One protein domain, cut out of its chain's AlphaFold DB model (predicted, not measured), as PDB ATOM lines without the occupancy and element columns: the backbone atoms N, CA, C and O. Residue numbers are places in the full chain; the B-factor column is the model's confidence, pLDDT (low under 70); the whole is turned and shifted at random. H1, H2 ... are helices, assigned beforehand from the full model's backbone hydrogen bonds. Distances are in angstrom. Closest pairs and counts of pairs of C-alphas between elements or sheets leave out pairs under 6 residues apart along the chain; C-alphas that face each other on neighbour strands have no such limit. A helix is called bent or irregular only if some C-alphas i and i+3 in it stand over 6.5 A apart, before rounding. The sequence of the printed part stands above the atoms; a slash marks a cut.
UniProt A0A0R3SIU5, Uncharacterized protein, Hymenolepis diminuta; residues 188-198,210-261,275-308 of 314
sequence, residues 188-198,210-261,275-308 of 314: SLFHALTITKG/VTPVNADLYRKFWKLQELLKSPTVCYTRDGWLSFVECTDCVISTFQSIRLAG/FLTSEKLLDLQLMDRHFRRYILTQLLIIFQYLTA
ATOM      1  N   SER A 188       0.693 -19.219  22.020       81.12
ATOM      2  CA  SER A 188       0.162 -19.844  20.804       81.12
ATOM      3  C   SER A 188       1.056 -20.952  20.238       81.12
ATOM      4  O   SER A 188       0.589 -21.781  19.451       81.12
ATOM      5  N   LEU A 189       2.330 -20.990  20.642       80.00
ATOM      6  CA  LEU A 189       3.310 -21.965  20.165       80.00
ATOM      7  C   LEU A 189       3.275 -23.288  20.925       80.00
ATOM      8  O   LEU A 189       3.916 -24.248  20.492       80.00
ATOM      9  N   PHE A 190       2.541 -23.355  22.034       79.50
ATOM     10  CA  PHE A 190       2.446 -24.570  22.823       79.50
ATOM     11  C   PHE A 190       1.242 -25.412  22.412       79.50
ATOM     12  O   PHE A 190       0.113 -24.937  22.281       79.50
ATOM     13  N   HIS A 191       1.483 -26.708  22.243       69.62
ATOM     14  CA  HIS A 191       0.444 -27.683  21.953       69.62
ATOM     15  C   HIS A 191       0.187 -28.562  23.178       69.62
ATOM     16  O   HIS A 191       1.099 -28.968  23.901       69.62
ATOM     17  N   ALA A 192      -1.086 -28.867  23.428       63.44
ATOM     18  CA  ALA A 192      -1.455 -29.802  24.477       63.44
ATOM     19  C   ALA A 192      -0.963 -31.210  24.108       63.44
ATOM     20  O   ALA A 192      -1.333 -31.751  23.062       63.44
ATOM     21  N   LEU A 193      -0.165 -31.827  24.987       59.28
ATOM     22  CA  LEU A 193       0.254 -33.218  24.840       59.28
ATOM     23  C   LEU A 193      -0.989 -34.113  24.875       59.28
ATOM     24  O   LEU A 193      -1.563 -34.371  25.935       59.28
ATOM     25  N   THR A 194      -1.426 -34.575  23.706       48.31
ATOM     26  CA  THR A 194      -2.568 -35.484  23.607       48.31
ATOM     27  C   THR A 194      -2.045 -36.901  23.801       48.31
ATOM     28  O   THR A 194      -1.507 -37.507  22.880       48.31
ATOM     29  N   ILE A 195      -2.153 -37.428  25.023       48.75
ATOM     30  CA  ILE A 195      -1.819 -38.827  25.306       48.75
ATOM     31  C   ILE A 195      -2.914 -39.691  24.673       48.75
ATOM     32  O   ILE A 195      -4.009 -39.815  25.228       48.75
ATOM     33  N   THR A 196      -2.647 -40.291  23.513       39.31
ATOM     34  CA  THR A 196      -3.508 -41.351  22.986       39.31
ATOM     35  C   THR A 196      -3.333 -42.574  23.884       39.31
ATOM     36  O   THR A 196      -2.254 -43.161  23.982       39.31
ATOM     37  N   LYS A 197      -4.386 -42.955  24.619       39.78
ATOM     38  CA  LYS A 197      -4.445 -44.307  25.190       39.78
ATOM     39  C   LYS A 197      -4.373 -45.263  23.999       39.78
ATOM     40  O   LYS A 197      -5.205 -45.151  23.105       39.78
ATOM     41  N   GLY A 198      -3.373 -46.142  23.971       39.69
ATOM     42  CA  GLY A 198      -3.338 -47.240  23.010       39.69
ATOM     43  C   GLY A 198      -4.651 -48.017  23.084       39.69
ATOM     44  O   GLY A 198      -5.159 -48.234  24.187       39.69
ATOM     45  N   VAL A 210      -4.750 -34.283  30.305       54.97
ATOM     46  CA  VAL A 210      -4.011 -33.355  29.460       54.97
ATOM     47  C   VAL A 210      -3.072 -32.610  30.398       54.97
ATOM     48  O   VAL A 210      -3.530 -31.844  31.239       54.97
ATOM     49  N   THR A 211      -1.770 -32.875  30.320       57.84
ATOM     50  CA  THR A 211      -0.788 -31.958  30.904       57.84
ATOM     51  C   THR A 211      -0.442 -30.989  29.782       57.84
ATOM     52  O   THR A 211       0.331 -31.369  28.899       57.84
ATOM     53  N   PRO A 212      -1.073 -29.802  29.708       66.12
ATOM     54  CA  PRO A 212      -0.717 -28.844  28.681       66.12
ATOM     55  C   PRO A 212       0.719 -28.406  28.950       66.12
ATOM     56  O   PRO A 212       1.039 -27.928  30.038       66.12
ATOM     57  N   VAL A 213       1.592 -28.594  27.966       78.38
ATOM     58  CA  VAL A 213       2.831 -27.825  27.939       78.38
ATOM     59  C   VAL A 213       2.390 -26.386  27.727       78.38
ATOM     60  O   VAL A 213       1.586 -26.119  26.841       78.38
ATOM     61  N   ASN A 214       2.807 -25.492  28.609       83.75
ATOM     62  CA  ASN A 214       2.408 -24.094  28.590       83.75
ATOM     63  C   ASN A 214       3.621 -23.197  28.863       83.75
ATOM     64  O   ASN A 214       4.698 -23.671  29.244       83.75
ATOM     65  N   ALA A 215       3.421 -21.893  28.693       86.69
ATOM     66  CA  ALA A 215       4.426 -20.868  28.942       86.69
ATOM     67  C   ALA A 215       5.069 -20.974  30.341       86.69
ATOM     68  O   ALA A 215       6.289 -20.852  30.474       86.69
ATOM     69  N   ASP A 216       4.268 -21.253  31.377       89.38
ATOM     70  CA  ASP A 216       4.748 -21.390  32.760       89.38
ATOM     71  C   ASP A 216       5.704 -22.580  32.925       89.38
ATOM     72  O   ASP A 216       6.797 -22.423  33.476       89.38
ATOM     73  N   LEU A 217       5.345 -23.750  32.384       90.94
ATOM     74  CA  LEU A 217       6.208 -24.929  32.391       90.94
ATOM     75  C   LEU A 217       7.513 -24.660  31.642       90.94
ATOM     76  O   LEU A 217       8.578 -24.995  32.155       90.94
ATOM     77  N   TYR A 218       7.451 -24.039  30.460       92.31
ATOM     78  CA  TYR A 218       8.643 -23.697  29.683       92.31
ATOM     79  C   TYR A 218       9.591 -22.793  30.476       92.31
ATOM     80  O   TYR A 218      10.781 -23.094  30.605       92.31
ATOM     81  N   ARG A 219       9.057 -21.730  31.087       92.44
ATOM     82  CA  ARG A 219       9.845 -20.801  31.900       92.44
ATOM     83  C   ARG A 219      10.452 -21.496  33.114       92.44
ATOM     84  O   ARG A 219      11.644 -21.342  33.369       92.44
ATOM     85  N   LYS A 220       9.665 -22.277  33.860       93.38
ATOM     86  CA  LYS A 220      10.150 -23.020  35.036       93.38
ATOM     87  C   LYS A 220      11.195 -24.068  34.660       93.38
ATOM     88  O   LYS A 220      12.170 -24.234  35.390       93.38
ATOM     89  N   PHE A 221      11.033 -24.729  33.516       94.38
ATOM     90  CA  PHE A 221      11.964 -25.734  33.018       94.38
ATOM     91  C   PHE A 221      13.335 -25.134  32.683       94.38
ATOM     92  O   PHE A 221      14.361 -25.646  33.131       94.38
ATOM     93  N   TRP A 222      13.385 -24.031  31.935       93.56
ATOM     94  CA  TRP A 222      14.672 -23.420  31.587       93.56
ATOM     95  C   TRP A 222      15.286 -22.616  32.734       93.56
ATOM     96  O   TRP A 222      16.505 -22.643  32.902       93.56
ATOM     97  N   LYS A 223      14.465 -22.034  33.618       92.81
ATOM     98  CA  LYS A 223      14.942 -21.480  34.893       92.81
ATOM     99  C   LYS A 223      15.614 -22.553  35.755       92.81
ATOM    100  O   LYS A 223      16.647 -22.288  36.365       92.81
ATOM    101  N   LEU A 224      15.086 -23.782  35.773       94.75
ATOM    102  CA  LEU A 224      15.759 -24.903  36.433       94.75
ATOM    103  C   LEU A 224      17.158 -25.130  35.844       94.75
ATOM    104  O   LEU A 224      18.104 -25.287  36.606       94.75
ATOM    105  N   GLN A 225      17.326 -25.090  34.517       92.94
ATOM    106  CA  GLN A 225      18.647 -25.243  33.886       92.94
ATOM    107  C   GLN A 225      19.647 -24.159  34.316       92.94
ATOM    108  O   GLN A 225      20.816 -24.469  34.556       92.94
ATOM    109  N   GLU A 226      19.209 -22.910  34.490       89.94
ATOM    110  CA  GLU A 226      20.062 -21.842  35.034       89.94
ATOM    111  C   GLU A 226      20.496 -22.122  36.477       89.94
ATOM    112  O   GLU A 226      21.666 -21.939  36.827       89.94
ATOM    113  N   LEU A 227      19.578 -22.619  37.310       91.19
ATOM    114  CA  LEU A 227      19.872 -22.992  38.696       91.19
ATOM    115  C   LEU A 227      20.833 -24.188  38.770       91.19
ATOM    116  O   LEU A 227      21.759 -24.184  39.581       91.19
ATOM    117  N   LEU A 228      20.668 -25.185  37.894       91.50
ATOM    118  CA  LEU A 228      21.558 -26.349  37.806       91.50
ATOM    119  C   LEU A 228      22.971 -25.962  37.339       91.50
ATOM    120  O   LEU A 228      23.951 -26.576  37.762       91.50
ATOM    121  N   LYS A 229      23.095 -24.926  36.502       89.19
ATOM    122  CA  LYS A 229      24.382 -24.374  36.053       89.19
ATOM    123  C   LYS A 229      25.152 -23.680  37.184       89.19
ATOM    124  O   LYS A 229      26.383 -23.701  37.178       89.19
ATOM    125  N   SER A 230      24.452 -23.081  38.150       88.31
ATOM    126  CA  SER A 230      25.048 -22.383  39.296       88.31
ATOM    127  C   SER A 230      24.427 -22.843  40.624       88.31
ATOM    128  O   SER A 230      23.620 -22.130  41.230       88.31
ATOM    129  N   PRO A 231      24.818 -24.022  41.141       88.25
ATOM    130  CA  PRO A 231      24.207 -24.576  42.350       88.25
ATOM    131  C   PRO A 231      24.521 -23.793  43.623       88.25
ATOM    132  O   PRO A 231      23.914 -24.042  44.660       88.25
ATOM    133  N   THR A 232      25.450 -22.838  43.585       87.75
ATOM    134  CA  THR A 232      25.711 -21.940  44.718       87.75
ATOM    135  C   THR A 232      24.503 -21.062  45.052       87.75
ATOM    136  O   THR A 232      24.316 -20.700  46.211       87.75
ATOM    137  N   VAL A 233      23.636 -20.777  44.076       89.06
ATOM    138  CA  VAL A 233      22.401 -20.002  44.283       89.06
ATOM    139  C   VAL A 233      21.440 -20.715  45.246       89.06
ATOM    140  O   VAL A 233      20.716 -20.056  45.996       89.06
ATOM    141  N   CYS A 234      21.501 -22.049  45.310       90.88
ATOM    142  CA  CYS A 234      20.676 -22.875  46.196       90.88
ATOM    143  C   CYS A 234      20.983 -22.686  47.695       90.88
ATOM    144  O   CYS A 234      20.225 -23.180  48.521       90.88
ATOM    145  N   TYR A 235      22.060 -21.980  48.067       89.38
ATOM    146  CA  TYR A 235      22.346 -21.636  49.470       89.38
ATOM    147  C   TYR A 235      21.610 -20.379  49.951       89.38
ATOM    148  O   TYR A 235      21.586 -20.090  51.146       89.38
ATOM    149  N   THR A 236      20.996 -19.620  49.042       92.25
ATOM    150  CA  THR A 236      20.136 -18.488  49.402       92.25
ATOM    151  C   THR A 236      18.700 -18.960  49.614       92.25
ATOM    152  O   THR A 236      18.258 -19.913  48.974       92.25
ATOM    153  N   ARG A 237      17.941 -18.278  50.482       92.75
ATOM    154  CA  ARG A 237      16.531 -18.624  50.732       92.75
ATOM    155  C   ARG A 237      15.700 -18.568  49.448       92.75
ATOM    156  O   ARG A 237      14.999 -19.527  49.141       92.75
ATOM    157  N   ASP A 238      15.809 -17.476  48.700       94.31
ATOM    158  CA  ASP A 238      15.016 -17.265  47.484       94.31
ATOM    159  C   ASP A 238      15.436 -18.221  46.362       94.31
ATOM    160  O   ASP A 238      14.589 -18.799  45.680       94.31
ATOM    161  N   GLY A 239      16.746 -18.456  46.214       93.44
ATOM    162  CA  GLY A 239      17.280 -19.421  45.259       93.44
ATOM    163  C   GLY A 239      16.835 -20.851  45.558       93.44
ATOM    164  O   GLY A 239      16.438 -21.567  44.642       93.44
ATOM    165  N   TRP A 240      16.829 -21.252  46.833       94.94
ATOM    166  CA  TRP A 240      16.340 -22.565  47.253       94.94
ATOM    167  C   TRP A 240      14.844 -22.740  46.989       94.94
ATOM    168  O   TRP A 240      14.443 -23.742  46.403       94.94
ATOM    169  N   LEU A 241      14.021 -21.756  47.370       96.50
ATOM    170  CA  LEU A 241      12.577 -21.800  47.120       96.50
ATOM    171  C   LEU A 241      12.280 -21.918  45.623       96.50
ATOM    172  O   LEU A 241      11.487 -22.767  45.223       96.50
ATOM    173  N   SER A 242      12.977 -21.135  44.793       95.56
ATOM    174  CA  SER A 242      12.840 -21.235  43.342       95.56
ATOM    175  C   SER A 242      13.314 -22.583  42.798       95.56
ATOM    176  O   SER A 242      12.724 -23.081  41.845       95.56
ATOM    177  N   PHE A 243      14.384 -23.160  43.347       96.19
ATOM    178  CA  PHE A 243      14.883 -24.466  42.919       96.19
ATOM    179  C   PHE A 243      13.877 -25.577  43.220       96.19
ATOM    180  O   PHE A 243      13.603 -26.393  42.340       96.19
ATOM    181  N   VAL A 244      13.300 -25.580  44.424       96.25
ATOM    182  CA  VAL A 244      12.262 -26.540  44.825       96.25
ATOM    183  C   VAL A 244      11.032 -26.388  43.935       96.25
ATOM    184  O   VAL A 244      10.611 -27.368  43.330       96.25
ATOM    185  N   GLU A 245      10.524 -25.165  43.757       96.50
ATOM    186  CA  GLU A 245       9.352 -24.901  42.912       96.50
ATOM    187  C   GLU A 245       9.550 -25.397  41.470       96.50
ATOM    188  O   GLU A 245       8.701 -26.105  40.923       96.50
ATOM    189  N   CYS A 246      10.679 -25.050  40.842       95.81
ATOM    190  CA  CYS A 246      10.970 -25.474  39.475       95.81
ATOM    191  C   CYS A 246      11.171 -26.994  39.379       95.81
ATOM    192  O   CYS A 246      10.686 -27.616  38.434       95.81
ATOM    193  N   THR A 247      11.852 -27.604  40.351       96.00
ATOM    194  CA  THR A 247      12.095 -29.054  40.377       96.00
ATOM    195  C   THR A 247      10.795 -29.834  40.549       96.00
ATOM    196  O   THR A 247      10.544 -30.763  39.781       96.00
ATOM    197  N   ASP A 248       9.939 -29.431  41.490       96.00
ATOM    198  CA  ASP A 248       8.644 -30.069  41.736       96.00
ATOM    199  C   ASP A 248       7.739 -29.973  40.508       96.00
ATOM    200  O   ASP A 248       7.110 -30.963  40.128       96.00
ATOM    201  N   CYS A 249       7.720 -28.815  39.839       93.94
ATOM    202  CA  CYS A 249       6.994 -28.625  38.586       93.94
ATOM    203  C   CYS A 249       7.470 -29.614  37.508       93.94
ATOM    204  O   CYS A 249       6.666 -30.389  36.989       93.94
ATOM    205  N   VAL A 250       8.780 -29.663  37.230       93.06
ATOM    206  CA  VAL A 250       9.352 -30.530  36.184       93.06
ATOM    207  C   VAL A 250       9.167 -32.018  36.502       93.06
ATOM    208  O   VAL A 250       8.785 -32.793  35.622       93.06
ATOM    209  N   ILE A 251       9.390 -32.440  37.751       93.69
ATOM    210  CA  ILE A 251       9.200 -33.838  38.164       93.69
ATOM    211  C   ILE A 251       7.723 -34.230  38.082       93.69
ATOM    212  O   ILE A 251       7.415 -35.304  37.562       93.69
ATOM    213  N   SER A 252       6.810 -33.366  38.530       92.56
ATOM    214  CA  SER A 252       5.366 -33.619  38.438       92.56
ATOM    215  C   SER A 252       4.922 -33.778  36.983       92.56
ATOM    216  O   SER A 252       4.176 -34.703  36.668       92.56
ATOM    217  N   THR A 253       5.443 -32.951  36.070       90.94
ATOM    218  CA  THR A 253       5.230 -33.104  34.624       90.94
ATOM    219  C   THR A 253       5.783 -34.432  34.101       90.94
ATOM    220  O   THR A 253       5.119 -35.129  33.338       90.94
ATOM    221  N   PHE A 254       6.987 -34.843  34.509       91.19
ATOM    222  CA  PHE A 254       7.531 -36.142  34.093       91.19
ATOM    223  C   PHE A 254       6.692 -37.320  34.600       91.19
ATOM    224  O   PHE A 254       6.566 -38.315  33.885       91.19
ATOM    225  N   GLN A 255       6.127 -37.219  35.804       89.81
ATOM    226  CA  GLN A 255       5.256 -38.238  36.394       89.81
ATOM    227  C   GLN A 255       3.878 -38.293  35.726       89.81
ATOM    228  O   GLN A 255       3.316 -39.380  35.580       89.81
ATOM    229  N   SER A 256       3.332 -37.148  35.303       88.06
ATOM    230  CA  SER A 256       2.029 -37.094  34.633       88.06
ATOM    231  C   SER A 256       2.077 -37.666  33.213       88.06
ATOM    232  O   SER A 256       1.091 -38.236  32.737       88.06
ATOM    233  N   ILE A 257       3.228 -37.577  32.540       86.00
ATOM    234  CA  ILE A 257       3.401 -38.095  31.184       86.00
ATOM    235  C   ILE A 257       3.861 -39.558  31.212       86.00
ATOM    236  O   ILE A 257       5.031 -39.860  31.471       86.00
ATOM    237  N   ARG A 258       2.967 -40.470  30.818       82.12
ATOM    238  CA  ARG A 258       3.302 -41.882  30.579       82.12
ATOM    239  C   ARG A 258       4.033 -42.044  29.246       82.12
ATOM    240  O   ARG A 258       3.458 -41.785  28.195       82.12
ATOM    241  N   LEU A 259       5.278 -42.510  29.290       80.44
ATOM    242  CA  LEU A 259       6.021 -42.900  28.090       80.44
ATOM    243  C   LEU A 259       5.507 -44.260  27.599       80.44
ATOM    244  O   LEU A 259       5.467 -45.218  28.373       80.44
ATOM    245  N   ALA A 260       5.109 -44.357  26.330       69.44
ATOM    246  CA  ALA A 260       4.754 -45.639  25.731       69.44
ATOM    247  C   ALA A 260       6.007 -46.527  25.625       69.44
ATOM    248  O   ALA A 260       7.048 -46.098  25.125       69.44
ATOM    249  N   GLY A 261       5.917 -47.767  26.110       61.72
ATOM    250  CA  GLY A 261       6.971 -48.766  25.951       61.72
ATOM    251  C   GLY A 261       6.957 -49.316  24.528       61.72
ATOM    252  O   GLY A 261       6.281 -50.303  24.269       61.72
ATOM    253  N   PHE A 275      21.319 -28.401  24.370       87.06
ATOM    254  CA  PHE A 275      19.869 -28.313  24.501       87.06
ATOM    255  C   PHE A 275      19.279 -27.347  23.475       87.06
ATOM    256  O   PHE A 275      19.811 -26.259  23.252       87.06
ATOM    257  N   LEU A 276      18.149 -27.735  22.884       88.62
ATOM    258  CA  LEU A 276      17.377 -26.870  22.002       88.62
ATOM    259  C   LEU A 276      16.305 -26.180  22.840       88.62
ATOM    260  O   LEU A 276      15.400 -26.841  23.338       88.62
ATOM    261  N   THR A 277      16.411 -24.865  22.988       90.44
ATOM    262  CA  THR A 277      15.541 -24.055  23.851       90.44
ATOM    263  C   THR A 277      14.298 -23.526  23.138       90.44
ATOM    264  O   THR A 277      13.615 -22.654  23.662       90.44
ATOM    265  N   SER A 278      13.975 -24.017  21.939       88.56
ATOM    266  CA  SER A 278      12.805 -23.537  21.194       88.56
ATOM    267  C   SER A 278      11.501 -23.865  21.925       88.56
ATOM    268  O   SER A 278      11.279 -25.004  22.333       88.56
ATOM    269  N   GLU A 279      10.613 -22.878  22.025       87.38
ATOM    270  CA  GLU A 279       9.277 -23.006  22.628       87.38
ATOM    271  C   GLU A 279       8.442 -24.114  21.969       87.38
ATOM    272  O   GLU A 279       7.748 -24.859  22.654       87.38
ATOM    273  N   LYS A 280       8.612 -24.299  20.653       85.50
ATOM    274  CA  LYS A 280       7.896 -25.288  19.829       85.50
ATOM    275  C   LYS A 280       8.354 -26.737  20.022       85.50
ATOM    276  O   LYS A 280       7.793 -27.624  19.395       85.50
ATOM    277  N   LEU A 281       9.453 -26.962  20.747       87.62
ATOM    278  CA  LEU A 281      10.087 -28.283  20.854       87.62
ATOM    279  C   LEU A 281       9.901 -28.930  22.220       87.62
ATOM    280  O   LEU A 281      10.174 -30.124  22.351       87.62
ATOM    281  N   LEU A 282       9.511 -28.165  23.243       87.69
ATOM    282  CA  LEU A 282       9.522 -28.663  24.615       87.69
ATOM    283  C   LEU A 282       8.588 -29.868  24.778       87.69
ATOM    284  O   LEU A 282       8.948 -30.836  25.433       87.69
ATOM    285  N   ASP A 283       7.424 -29.856  24.142       85.44
ATOM    286  CA  ASP A 283       6.472 -30.966  24.133       85.44
ATOM    287  C   ASP A 283       7.069 -32.263  23.557       85.44
ATOM    288  O   ASP A 283       6.981 -33.324  24.187       85.44
ATOM    289  N   LEU A 284       7.758 -32.173  22.419       85.88
ATOM    290  CA  LEU A 284       8.459 -33.294  21.790       85.88
ATOM    291  C   LEU A 284       9.627 -33.785  22.655       85.88
ATOM    292  O   LEU A 284       9.791 -34.988  22.857       85.88
ATOM    293  N   GLN A 285      10.414 -32.864  23.215       88.19
ATOM    294  CA  GLN A 285      11.539 -33.183  24.096       88.19
ATOM    295  C   GLN A 285      11.078 -33.863  25.387       88.19
ATOM    296  O   GLN A 285      11.704 -34.818  25.843       88.19
ATOM    297  N   LEU A 286       9.954 -33.429  25.960       88.25
ATOM    298  CA  LEU A 286       9.357 -34.073  27.126       88.25
ATOM    299  C   LEU A 286       8.927 -35.510  26.819       88.25
ATOM    300  O   LEU A 286       8.901 -36.321  27.738       88.25
ATOM    301  N   MET A 287       8.616 -35.865  25.573       85.88
ATOM    302  CA  MET A 287       8.315 -37.249  25.183       85.88
ATOM    303  C   MET A 287       9.567 -38.110  24.958       85.88
ATOM    304  O   MET A 287       9.467 -39.338  24.970       85.88
ATOM    305  N   ASP A 288      10.751 -37.511  24.827       86.31
ATOM    306  CA  ASP A 288      12.003 -38.248  24.679       86.31
ATOM    307  C   ASP A 288      12.533 -38.766  26.032       86.31
ATOM    308  O   ASP A 288      12.820 -38.027  26.982       86.31
ATOM    309  N   ARG A 289      12.729 -40.087  26.102       88.44
ATOM    310  CA  ARG A 289      13.315 -40.779  27.257       88.44
ATOM    311  C   ARG A 289      14.738 -40.309  27.570       88.44
ATOM    312  O   ARG A 289      15.118 -40.286  28.740       88.44
ATOM    313  N   HIS A 290      15.537 -39.982  26.557       87.75
ATOM    314  CA  HIS A 290      16.929 -39.580  26.733       87.75
ATOM    315  C   HIS A 290      17.017 -38.161  27.270       87.75
ATOM    316  O   HIS A 290      17.712 -37.943  28.263       87.75
ATOM    317  N   PHE A 291      16.216 -37.248  26.722       89.88
ATOM    318  CA  PHE A 291      16.051 -35.910  27.274       89.88
ATOM    319  C   PHE A 291      15.696 -35.939  28.768       89.88
ATOM    320  O   PHE A 291      16.428 -35.366  29.575       89.88
ATOM    321  N   ARG A 292      14.667 -36.698  29.184       91.56
ATOM    322  CA  ARG A 292      14.326 -36.835  30.619       91.56
ATOM    323  C   ARG A 292      15.481 -37.389  31.453       91.56
ATOM    324  O   ARG A 292      15.728 -36.899  32.554       91.56
ATOM    325  N   ARG A 293      16.200 -38.398  30.944       92.38
ATOM    326  CA  ARG A 293      17.374 -38.968  31.628       92.38
ATOM    327  C   ARG A 293      18.464 -37.923  31.845       92.38
ATOM    328  O   ARG A 293      19.046 -37.920  32.926       92.38
ATOM    329  N   TYR A 294      18.723 -37.036  30.884       92.62
ATOM    330  CA  TYR A 294      19.710 -35.965  31.051       92.62
ATOM    331  C   TYR A 294      19.338 -35.035  32.208       92.62
ATOM    332  O   TYR A 294      20.163 -34.811  33.091       92.62
ATOM    333  N   ILE A 295      18.081 -34.585  32.265       94.31
ATOM    334  CA  ILE A 295      17.591 -33.693  33.328       94.31
ATOM    335  C   ILE A 295      17.640 -34.377  34.701       94.31
ATOM    336  O   ILE A 295      18.150 -33.812  35.666       94.31
ATOM    337  N   LEU A 296      17.174 -35.625  34.795       95.50
ATOM    338  CA  LEU A 296      17.221 -36.390  36.045       95.50
ATOM    339  C   LEU A 296      18.660 -36.653  36.502       95.50
ATOM    340  O   LEU A 296      18.954 -36.569  37.691       95.50
ATOM    341  N   THR A 297      19.576 -36.922  35.569       96.31
ATOM    342  CA  THR A 297      21.001 -37.102  35.882       96.31
ATOM    343  C   THR A 297      21.611 -35.808  36.412       96.31
ATOM    344  O   THR A 297      22.327 -35.843  37.410       96.31
ATOM    345  N   GLN A 298      21.294 -34.657  35.809       95.00
ATOM    346  CA  GLN A 298      21.714 -33.356  36.336       95.00
ATOM    347  C   GLN A 298      21.186 -33.130  37.759       95.00
ATOM    348  O   GLN A 298      21.960 -32.741  38.628       95.00
ATOM    349  N   LEU A 299      19.912 -33.435  38.031       96.19
ATOM    350  CA  LEU A 299      19.348 -33.338  39.383       96.19
ATOM    351  C   LEU A 299      20.093 -34.231  40.380       96.19
ATOM    352  O   LEU A 299      20.446 -33.763  41.458       96.19
ATOM    353  N   LEU A 300      20.408 -35.478  40.015       96.50
ATOM    354  CA  LEU A 300      21.196 -36.379  40.864       96.50
ATOM    355  C   LEU A 300      22.599 -35.828  41.154       96.50
ATOM    356  O   LEU A 300      23.036 -35.863  42.305       96.50
ATOM    357  N   ILE A 301      23.282 -35.278  40.144       94.81
ATOM    358  CA  ILE A 301      24.593 -34.628  40.309       94.81
ATOM    359  C   ILE A 301      24.484 -33.462  41.297       94.81
ATOM    360  O   ILE A 301      25.331 -33.320  42.179       94.81
ATOM    361  N   ILE A 302      23.435 -32.642  41.190       92.94
ATOM    362  CA  ILE A 302      23.240 -31.489  42.072       92.94
ATOM    363  C   ILE A 302      22.830 -31.914  43.483       92.94
ATOM    364  O   ILE A 302      23.365 -31.372  44.445       92.94
ATOM    365  N   PHE A 303      21.980 -32.924  43.652       93.56
ATOM    366  CA  PHE A 303      21.661 -33.475  44.971       93.56
ATOM    367  C   PHE A 303      22.902 -34.050  45.659       93.56
ATOM    368  O   PHE A 303      23.143 -33.773  46.837       93.56
ATOM    369  N   GLN A 304      23.740 -34.783  44.922       93.12
ATOM    370  CA  GLN A 304      25.029 -35.246  45.431       93.12
ATOM    371  C   GLN A 304      25.931 -34.059  45.791       93.12
ATOM    372  O   GLN A 304      26.503 -34.026  46.880       93.12
ATOM    373  N   TYR A 305      26.031 -33.059  44.912       90.06
ATOM    374  CA  TYR A 305      26.824 -31.863  45.171       90.06
ATOM    375  C   TYR A 305      26.356 -31.143  46.434       90.06
ATOM    376  O   TYR A 305      27.200 -30.816  47.258       90.06
ATOM    377  N   LEU A 306      25.053 -30.926  46.629       88.44
ATOM    378  CA  LEU A 306      24.474 -30.205  47.769       88.44
ATOM    379  C   LEU A 306      24.584 -30.976  49.090       88.44
ATOM    380  O   LEU A 306      24.759 -30.350  50.133       88.44
ATOM    381  N   THR A 307      24.602 -32.308  49.055       90.06
ATOM    382  CA  THR A 307      24.775 -33.154  50.251       90.06
ATOM    383  C   THR A 307      26.240 -33.421  50.613       90.06
ATOM    384  O   THR A 307      26.547 -33.672  51.776       90.06
ATOM    385  N   ALA A 308      27.171 -33.318  49.658       87.62
ATOM    386  CA  ALA A 308      28.593 -33.555  49.905       87.62
ATOM    387  C   ALA A 308      29.201 -32.557  50.909       87.62
ATOM    388  O   ALA A 308      28.937 -31.360  50.855       87.62
TER     389      ALA A 308
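Overview. This is residues 188 to 198, 210 to 261 and 275 to 308 of the 314 residues of an uncharacterized protein of Hymenolepis diminuta (UniProt A0A0R3SIU5). Three longer helices, H1, H3 and H5, have their centres in a triangle: H1 and H3 cross closely, while H5 joins them with few contacts. H4 caps one end of this group, and at the other end short H2 makes the turn from H1 into H3. The printed part has 97 residues with five named helices, H1 to H5 in chain order, and no named strand: all helix. It is compact, with a radius of gyration of the C-alphas of 14.1 A, and spans 44 by 30 by 21 A.

Arrangement. Start at H3, residues 237 to 256; it touches H1, residues 215 to 229, at a steep tilt of 59 degrees, opposite ways, with C-alphas 220 and 246 closest at 5.1 A. H2, residues 231 to 235, touches H3 only at the corner, where the C-alphas of Cys 234 and Trp 240 come closest, 4.5 A apart. H5, residues 289 to 307, only just touches H1, with 3 pairs of C-alphas within 8 A; the closest are Leu 228 and Ile 302, at 6.9 A. H4, residues 279 to 287, only just touches H5, only at the corner, about perpendicular at 87 degrees; C-alphas 285 and 291 are closest at 6.2 A. H2 and H4 are apart. Every O i to N i+4 pair is within hydrogen-bond range in H1, H3 and H5, against 3 of 5 in H4 and 0 of 1 in H2, where 2 of 2 O i to N i+3 pairs are.

Along the chain. Find C-alpha 237 at (16.531, -18.624, 50.732); from there H3 runs 28.5 A to C-alpha 256. H1 begins at C-alpha 215, (4.426, -20.868, 28.942), and is 21.5 A long. H5 runs 26.8 A to C-alpha 307 at (24.775, -33.154, 50.251). H2 is 7.9 A long and H4 14.5 A; H4 is irregular, with C-alphas 280 and 283 7.3 A apart.

Size, cuts and confidence. The two C-alphas farthest apart, Gly 198 and Thr 236, are 45.5 A from each other. Look for two cuts: residues 199 to 209, a gap of 15.3 A between C-alphas 198 and 210, and residues 262 to 274, a gap of 24.2 A between C-alphas 261 and 275. The link H3 to H4 is across the second cut; the others are tight. Mean pLDDT of the printed part is 85.8, and residues 191 to 198, 210 to 212 and 260 to 261 are under 70.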